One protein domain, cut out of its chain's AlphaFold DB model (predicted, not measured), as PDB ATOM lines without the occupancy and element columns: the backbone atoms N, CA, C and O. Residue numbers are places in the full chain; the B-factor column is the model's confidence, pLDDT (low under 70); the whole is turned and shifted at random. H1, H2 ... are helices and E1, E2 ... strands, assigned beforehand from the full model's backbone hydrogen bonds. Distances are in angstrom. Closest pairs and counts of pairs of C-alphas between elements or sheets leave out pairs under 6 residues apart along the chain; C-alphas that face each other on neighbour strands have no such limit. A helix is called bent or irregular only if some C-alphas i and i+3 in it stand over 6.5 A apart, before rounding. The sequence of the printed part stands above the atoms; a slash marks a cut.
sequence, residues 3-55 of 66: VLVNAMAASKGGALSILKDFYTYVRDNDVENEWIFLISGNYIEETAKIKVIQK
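What this domain is: This is residues 3 to 55 of the 66 residues of an uncharacterized protein of Coprococcus sp. AF21-14LB (UniProt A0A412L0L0). A small sheet of three parallel strands, E1, E2 and E3, stands with one long helix, H1, that only grazes it. The chain passes from E1 through H1 and returns into E2 beside E1; a loop of residues 40 to 49 then leads to E3, on the other side of E2. The printed part has 53 residues with one named helix and three named strands, in the order E1, H1, E2, E3, and the class is mixed, helices and strands. The sheet's order is E1, E2, E3. The whole is compact, with a radius of gyration of the C-alphas of 10.2 A, and spans 29 by 20 by 15 A.

How they stand to each other: The inner strand of the sheet is E2, residues 34 to 39. Its neighbour E1, residues 3 to 6, is an edge strand and runs parallel to it, with 9 degrees between their directions. C-alphas 4 and 36 face each other at 4.8 A, and N 5 and O 36 are within hydrogen-bond range at 2.8 A, as are N 36 and O 3 at 2.9 A. The other edge strand is E3, residues 50 to 54, parallel to E2 at 22 degrees. C-alphas 36 and 51 face each other at 4.7 A, and N 37 and O 51 are 2.8 A apart, as are N 53 and O 37. H1, residues 13 to 29, is on the sheet but only grazes it, with its residues 19 to 27. H1 and E2 are near each other, with 7 pairs of C-alphas within 10 A. The closest C-alphas of H1 and E3 are those of Arg 27 and Ile 50, 7.5 A apart. E1, H1 and E2 form a strand-helix-strand unit, two parallel neighbour strands with a helix between them along the chain, and its crossover is right-handed. In H1 every O i to N i+4 pair is within hydrogen-bond range.

Where its parts are: E2, residues 34 to 39, measures 16.2 A from first to last C-alpha. E1, residues 3 to 6, measures 9.9 A and begins at C-alpha 3 (270.896, 163.612, 276.364). E3, residues 50 to 54, measures 12.9 A and ends at C-alpha 54 (256.429, 159.881, 281.970). H1, residues 13 to 29, measures 24.5 A, begins at C-alpha 13 (256.257, 176.297, 291.118) and is not bent.

The domain as a whole: The two C-alphas farthest apart are those of Gly 13 and Glu 32, at 29.9 A. The printed part has no cut. The link from H1 to E2 is tight, with 4 residues; those from E1 to H1 and from E2 to E3 are short, with 6 and 10. The mean pLDDT of the printed part is 94.7, and no printed residue is under 70.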
ATOM      1  N   VAL A   3     270.870 162.990 275.031       97.12
ATOM      2  CA  VAL A   3     270.896 163.612 276.364       97.12
ATOM      3  C   VAL A   3     269.634 163.248 277.145       97.12
ATOM      4  O   VAL A   3     268.519 163.384 276.643       97.12
ATOM      5  N   LEU A   4     269.811 162.790 278.386       96.75
ATOM      6  CA  LEU A   4     268.721 162.494 279.315       96.75
ATOM      7  C   LEU A   4     268.628 163.589 280.379       96.75
ATOM      8  O   LEU A   4     269.590 163.849 281.099       96.75
ATOM      9  N   VAL A   5     267.440 164.164 280.529       96.44
ATOM     10  CA  VAL A   5     267.123 165.169 281.543       96.44
ATOM     11  C   VAL A   5     266.171 164.543 282.552       96.44
ATOM     12  O   VAL A   5     265.012 164.263 282.242       96.44
ATOM     13  N   ASN A   6     266.651 164.310 283.773       96.00
ATOM     14  CA  ASN A   6     265.804 163.843 284.867       96.00
ATOM     15  C   ASN A   6     265.212 165.037 285.617       96.00
ATOM     16  O   ASN A   6     265.910 165.713 286.369       96.00
ATOM     17  N   ALA A   7     263.915 165.262 285.433       94.25
ATOM     18  CA  ALA A   7     263.170 166.344 286.060       94.25
ATOM     19  C   ALA A   7     261.908 165.831 286.774       94.25
ATOM     20  O   ALA A   7     260.917 166.546 286.895       94.25
ATOM     21  N   MET A   8     261.936 164.605 287.314       90.88
ATOM     22  CA  MET A   8     260.786 164.020 288.027       90.88
ATOM     23  C   MET A   8     260.318 164.836 289.243       90.88
ATOM     24  O   MET A   8     259.175 164.702 289.674       90.88
ATOM     25  N   ALA A   9     261.188 165.663 289.829       90.75
ATOM     26  CA  ALA A   9     260.827 166.531 290.950       90.75
ATOM     27  C   ALA A   9     260.139 167.839 290.508       90.75
ATOM     28  O   ALA A   9     259.509 168.506 291.332       90.75
ATOM     29  N   ALA A  10     260.237 168.210 289.229       92.19
ATOM     30  CA  ALA A  10     259.685 169.446 288.688       92.19
ATOM     31  C   ALA A  10     258.192 169.279 288.373       92.19
ATOM     32  O   ALA A  10     257.794 169.094 287.228       92.19
ATOM     33  N   SER A  11     257.363 169.329 289.414       89.94
ATOM     34  CA  SER A  11     255.910 169.149 289.290       89.94
ATOM     35  C   SER A  11     255.090 170.419 289.519       89.94
ATOM     36  O   SER A  11     253.915 170.460 289.159       89.94
ATOM     37  N   LYS A  12     255.679 171.460 290.125       91.19
ATOM     38  CA  LYS A  12     255.018 172.746 290.408       91.19
ATOM     39  C   LYS A  12     256.014 173.869 290.705       91.19
ATOM     40  O   LYS A  12     257.183 173.616 290.996       91.19
ATOM     41  N   GLY A  13     255.512 175.105 290.704       94.12
ATOM     42  CA  GLY A  13     256.257 176.297 291.118       94.12
ATOM     43  C   GLY A  13     257.491 176.561 290.255       94.12
ATOM     44  O   GLY A  13     257.523 176.193 289.084       94.12
ATOM     45  N   GLY A  14     258.522 177.167 290.852       94.12
ATOM     46  CA  GLY A  14     259.731 177.573 290.128       94.12
ATOM     47  C   GLY A  14     260.442 176.421 289.414       94.12
ATOM     48  O   GLY A  14     260.893 176.594 288.291       94.12
ATOM     49  N   ALA A  15     260.467 175.220 290.003       94.31
ATOM     50  CA  ALA A  15     261.071 174.053 289.357       94.31
ATOM     51  C   ALA A  15     260.371 173.685 288.036       94.31
ATOM     52  O   ALA A  15     261.034 173.352 287.058       94.31
ATOM     53  N   LEU A  16     259.036 173.783 287.991       96.00
ATOM     54  CA  LEU A  16     258.271 173.557 286.763       96.00
ATOM     55  C   LEU A  16     258.497 174.676 285.737       96.00
ATOM     56  O   LEU A  16     258.582 174.386 284.547       96.00
ATOM     57  N   SER A  17     258.617 175.931 286.180       97.75
ATOM     58  CA  SER A  17     258.941 177.049 285.285       97.75
ATOM     59  C   SER A  17     260.294 176.843 284.604       97.75
ATOM     60  O   SER A  17     260.362 176.871 283.383       97.75
ATOM     61  N   ILE A  18     261.337 176.500 285.369       97.19
ATOM     62  CA  ILE A  18     262.672 176.230 284.815       97.19
ATOM     63  C   ILE A  18     262.651 175.047 283.838       97.19
ATOM     64  O   ILE A  18     263.275 175.121 282.783       97.19
ATOM     65  N   LEU A  19     261.906 173.976 284.143       97.00
ATOM     66  CA  LEU A  19     261.733 172.855 283.213       97.00
ATOM     67  C   LEU A  19     261.129 173.315 281.876       97.00
ATOM     68  O   LEU A  19     261.603 172.902 280.819       97.00
ATOM     69  N   LYS A  20     260.097 174.163 281.912       97.31
ATOM     70  CA  LYS A  20     259.422 174.666 280.706       97.31
ATOM     71  C   LYS A  20     260.289 175.629 279.901       97.31
ATOM     72  O   LYS A  20     260.314 175.527 278.673       97.31
ATOM     73  N   ASP A  21     261.011 176.518 280.572       98.00
ATOM     74  CA  ASP A  21     261.915 177.464 279.915       98.00
ATOM     75  C   ASP A  21     263.066 176.714 279.239       98.00
ATOM     76  O   ASP A  21     263.379 176.953 278.072       98.00
ATOM     77  N   PHE A  22     263.633 175.723 279.932       97.56
ATOM     78  CA  PHE A  22     264.676 174.874 279.373       97.56
ATOM     79  C   PHE A  22     264.170 174.028 278.195       97.56
ATOM     80  O   PHE A  22     264.832 173.963 277.162       97.56
ATOM     81  N   TYR A  23     262.980 173.429 278.306       97.62
ATOM     82  CA  TYR A  23     262.342 172.717 277.193       97.62
ATOM     83  C   TYR A  23     262.143 173.622 275.972       97.62
ATOM     84  O   TYR A  23     262.482 173.225 274.861       97.62
ATOM     85  N   THR A  24     261.635 174.840 276.179       97.81
ATOM     86  CA  THR A  24     261.435 175.832 275.112       97.81
ATOM     87  C   THR A  24     262.752 176.153 274.418       97.81
ATOM     88  O   THR A  24     262.842 176.077 273.196       97.81
ATOM     89  N   TYR A  25     263.800 176.423 275.199       97.69
ATOM     90  CA  TYR A  25     265.129 176.690 274.662       97.69
ATOM     91  C   TYR A  25     265.646 175.526 273.809       97.69
ATOM     92  O   TYR A  25     266.069 175.746 272.675       97.69
ATOM     93  N   VAL A  26     265.569 174.297 274.325       96.88
ATOM     94  CA  VAL A  26     266.002 173.088 273.611       96.88
ATOM     95  C   VAL A  26     265.222 172.904 272.312       96.88
ATOM     96  O   VAL A  26     265.830 172.705 271.265       96.88
ATOM     97  N   ARG A  27     263.891 173.009 272.362       96.31
ATOM     98  CA  ARG A  27     263.013 172.847 271.195       96.31
ATOM     99  C   ARG A  27     263.338 173.844 270.085       96.31
ATOM    100  O   ARG A  27     263.312 173.466 268.917       96.31
ATOM    101  N   ASP A  28     263.613 175.091 270.456       96.88
ATOM    102  CA  ASP A  28     263.729 176.190 269.499       96.88
ATOM    103  C   ASP A  28     265.163 176.382 268.983       96.88
ATOM    104  O   ASP A  28     265.346 176.928 267.898       96.88
ATOM    105  N   ASN A  29     266.180 175.934 269.731       96.00
ATOM    106  CA  ASN A  29     267.581 176.257 269.437       96.00
ATOM    107  C   ASN A  29     268.483 175.037 269.225       96.00
ATOM    108  O   ASN A  29     269.483 175.158 268.519       96.00
ATOM    109  N   ASP A  30     268.178 173.875 269.809       92.31
ATOM    110  CA  ASP A  30     269.018 172.689 269.633       92.31
ATOM    111  C   ASP A  30     268.493 171.795 268.508       92.31
ATOM    112  O   ASP A  30     267.429 171.177 268.589       92.31
ATOM    113  N   VAL A  31     269.286 171.703 267.441       86.38
ATOM    114  CA  VAL A  31     268.991 170.874 266.270       86.38
ATOM    115  C   VAL A  31     269.900 169.653 266.152       86.38
ATOM    116  O   VAL A  31     269.680 168.830 265.262       86.38
ATOM    117  N   GLU A  32     270.896 169.495 267.015       93.19
ATOM    118  CA  GLU A  32     271.919 168.452 266.875       93.19
ATOM    119  C   GLU A  32     271.699 167.277 267.828       93.19
ATOM    120  O   GLU A  32     272.114 166.146 267.544       93.19
ATOM    121  N   ASN A  33     271.054 167.523 268.968       95.56
ATOM    122  CA  ASN A  33     270.867 166.507 269.991       95.56
ATOM    123  C   ASN A  33     269.471 165.881 269.967       95.56
ATOM    124  O   ASN A  33     268.466 166.510 269.644       95.56
ATOM    125  N   GLU A  34     269.429 164.606 270.348       96.81
ATOM    126  CA  GLU A  34     268.198 163.919 270.717       96.81
ATOM    127  C   GLU A  34     268.018 164.035 272.228       96.81
ATOM    128  O   GLU A  34     268.906 163.661 273.003       96.81
ATOM    129  N   TRP A  35     266.857 164.515 272.645       98.00
ATOM    130  CA  TRP A  35     266.561 164.816 274.036       98.00
ATOM    131  C   TRP A  35     265.530 163.851 274.590       98.00
ATOM    132  O   TRP A  35     264.515 163.580 273.955       98.00
ATOM    133  N   ILE A  36     265.774 163.353 275.798       97.75
ATOM    134  CA  ILE A  36     264.833 162.517 276.540       97.75
ATOM    135  C   ILE A  36     264.548 163.205 277.874       97.75
ATOM    136  O   ILE A  36     265.448 163.360 278.696       97.75
ATOM    137  N   PHE A  37     263.298 163.594 278.111       97.12
ATOM    138  CA  PHE A  37     262.849 164.177 279.372       97.12
ATOM    139  C   PHE A  37     262.139 163.127 280.216       97.12
ATOM    140  O   PHE A  37     261.112 162.591 279.813       97.12
ATOM    141  N   LEU A  38     262.667 162.854 281.407       96.00
ATOM    142  CA  LEU A  38     262.018 162.017 282.410       96.00
ATOM    143  C   LEU A  38     261.271 162.914 283.407       96.00
ATOM    144  O   LEU A  38     261.903 163.582 284.230       96.00
ATOM    145  N   ILE A  39     259.939 162.932 283.334       95.12
ATOM    146  CA  ILE A  39     259.071 163.837 284.110       95.12
ATOM    147  C   ILE A  39     257.912 163.089 284.778       95.12
ATOM    148  O   ILE A  39     257.557 161.978 284.388       95.12
ATOM    149  N   SER A  40     257.323 163.693 285.813       92.38
ATOM    150  CA  SER A  40     256.267 163.063 286.620       92.38
ATOM    151  C   SER A  40     254.837 163.339 286.143       92.38
ATOM    152  O   SER A  40     253.893 162.971 286.835       92.38
ATOM    153  N   GLY A  41     254.658 164.055 285.033       89.31
ATOM    154  CA  GLY A  41     253.344 164.464 284.542       89.31
ATOM    155  C   GLY A  41     253.416 165.116 283.166       89.31
ATOM    156  O   GLY A  41     254.500 165.297 282.612       89.31
ATOM    157  N   ASN A  42     252.257 165.476 282.617       91.38
ATOM    158  CA  ASN A  42     252.152 166.041 281.277       91.38
ATOM    159  C   ASN A  42     252.389 167.564 281.291       91.38
ATOM    160  O   ASN A  42     251.456 168.349 281.455       91.38
ATOM    161  N   TYR A  43     253.655 167.975 281.191       93.00
ATOM    162  CA  TYR A  43     254.062 169.387 281.261       93.00
ATOM    163  C   TYR A  43     254.622 169.956 279.956       93.00
ATOM    164  O   TYR A  43     254.658 171.178 279.803       93.00
ATOM    165  N   ILE A  44     255.103 169.079 279.077       94.75
ATOM    166  CA  ILE A  44     255.803 169.376 277.825       94.75
ATOM    167  C   ILE A  44     255.461 168.286 276.805       94.75
ATOM    168  O   ILE A  44     255.045 167.191 277.185       94.75
ATOM    169  N   GLU A  45     255.656 168.580 275.525       94.81
ATOM    170  CA  GLU A  45     255.228 167.719 274.423       94.81
ATOM    171  C   GLU A  45     256.416 167.030 273.741       94.81
ATOM    172  O   GLU A  45     257.552 167.508 273.786       94.81
ATOM    173  N   GLU A  46     256.156 165.887 273.103       96.12
ATOM    174  CA  GLU A  46     257.152 165.245 272.246       96.12
ATOM    175  C   GLU A  46     257.287 165.972 270.906       96.12
ATOM    176  O   GLU A  46     256.331 166.521 270.361       96.12
ATOM    177  N   THR A  47     258.479 165.890 270.321       95.69
ATOM    178  CA  THR A  47     258.756 166.331 268.952       95.69
ATOM    179  C   THR A  47     259.572 165.263 268.220       95.69
ATOM    180  O   THR A  47     259.863 164.194 268.760       95.69
ATOM    181  N   ALA A  48     259.988 165.538 266.980       93.81
ATOM    182  CA  ALA A  48     260.873 164.637 266.242       93.81
ATOM    183  C   ALA A  48     262.208 164.370 266.969       93.81
ATOM    184  O   ALA A  48     262.784 163.300 266.795       93.81
ATOM    185  N   LYS A  49     262.686 165.321 267.787       94.19
ATOM    186  CA  LYS A  49     263.979 165.242 268.497       94.19
ATOM    187  C   LYS A  49     263.849 165.218 270.017       94.19
ATOM    188  O   LYS A  49     264.842 164.995 270.701       94.19
ATOM    189  N   ILE A  50     262.643 165.430 270.544       97.25
ATOM    190  CA  ILE A  50     262.362 165.423 271.979       97.25
ATOM    191  C   ILE A  50     261.420 164.267 272.298       97.25
ATOM    192  O   ILE A  50     260.297 164.211 271.805       97.25
ATOM    193  N   LYS A  51     261.878 163.364 273.159       97.38
ATOM    194  CA  LYS A  51     261.102 162.273 273.740       97.38
ATOM    195  C   LYS A  51     260.801 162.544 275.199       97.38
ATOM    196  O   LYS A  51     261.626 163.111 275.914       97.38
ATOM    197  N   VAL A  52     259.629 162.118 275.649       96.56
ATOM    198  CA  VAL A  52     259.159 162.333 277.014       96.56
ATOM    199  C   VAL A  52     258.804 160.986 277.626       96.56
ATOM    200  O   VAL A  52     257.863 160.314 277.219       96.56
ATOM    201  N   ILE A  53     259.556 160.596 278.651       94.88
ATOM    202  CA  ILE A  53     259.258 159.432 279.478       94.88
ATOM    203  C   ILE A  53     258.517 159.933 280.710       94.88
ATOM    204  O   ILE A  53     259.080 160.617 281.566       94.88
ATOM    205  N   GLN A  54     257.243 159.575 280.804       90.50
ATOM    206  CA  GLN A  54     256.429 159.881 281.970       90.50
ATOM    207  C   GLN A  54     256.519 158.725 282.958       90.50
ATOM    208  O   GLN A  54     256.311 157.566 282.597       90.50
ATOM    209  N   LYS A  55     256.833 159.037 284.215       80.88
ATOM    210  CA  LYS A  55     256.769 158.064 285.304       80.88
ATOM    211  C   LYS A  55     255.815 158.592 286.357       80.88
ATOM    212  O   LYS A  55     256.109 159.587 287.019       80.88
TER     213      LYS A  55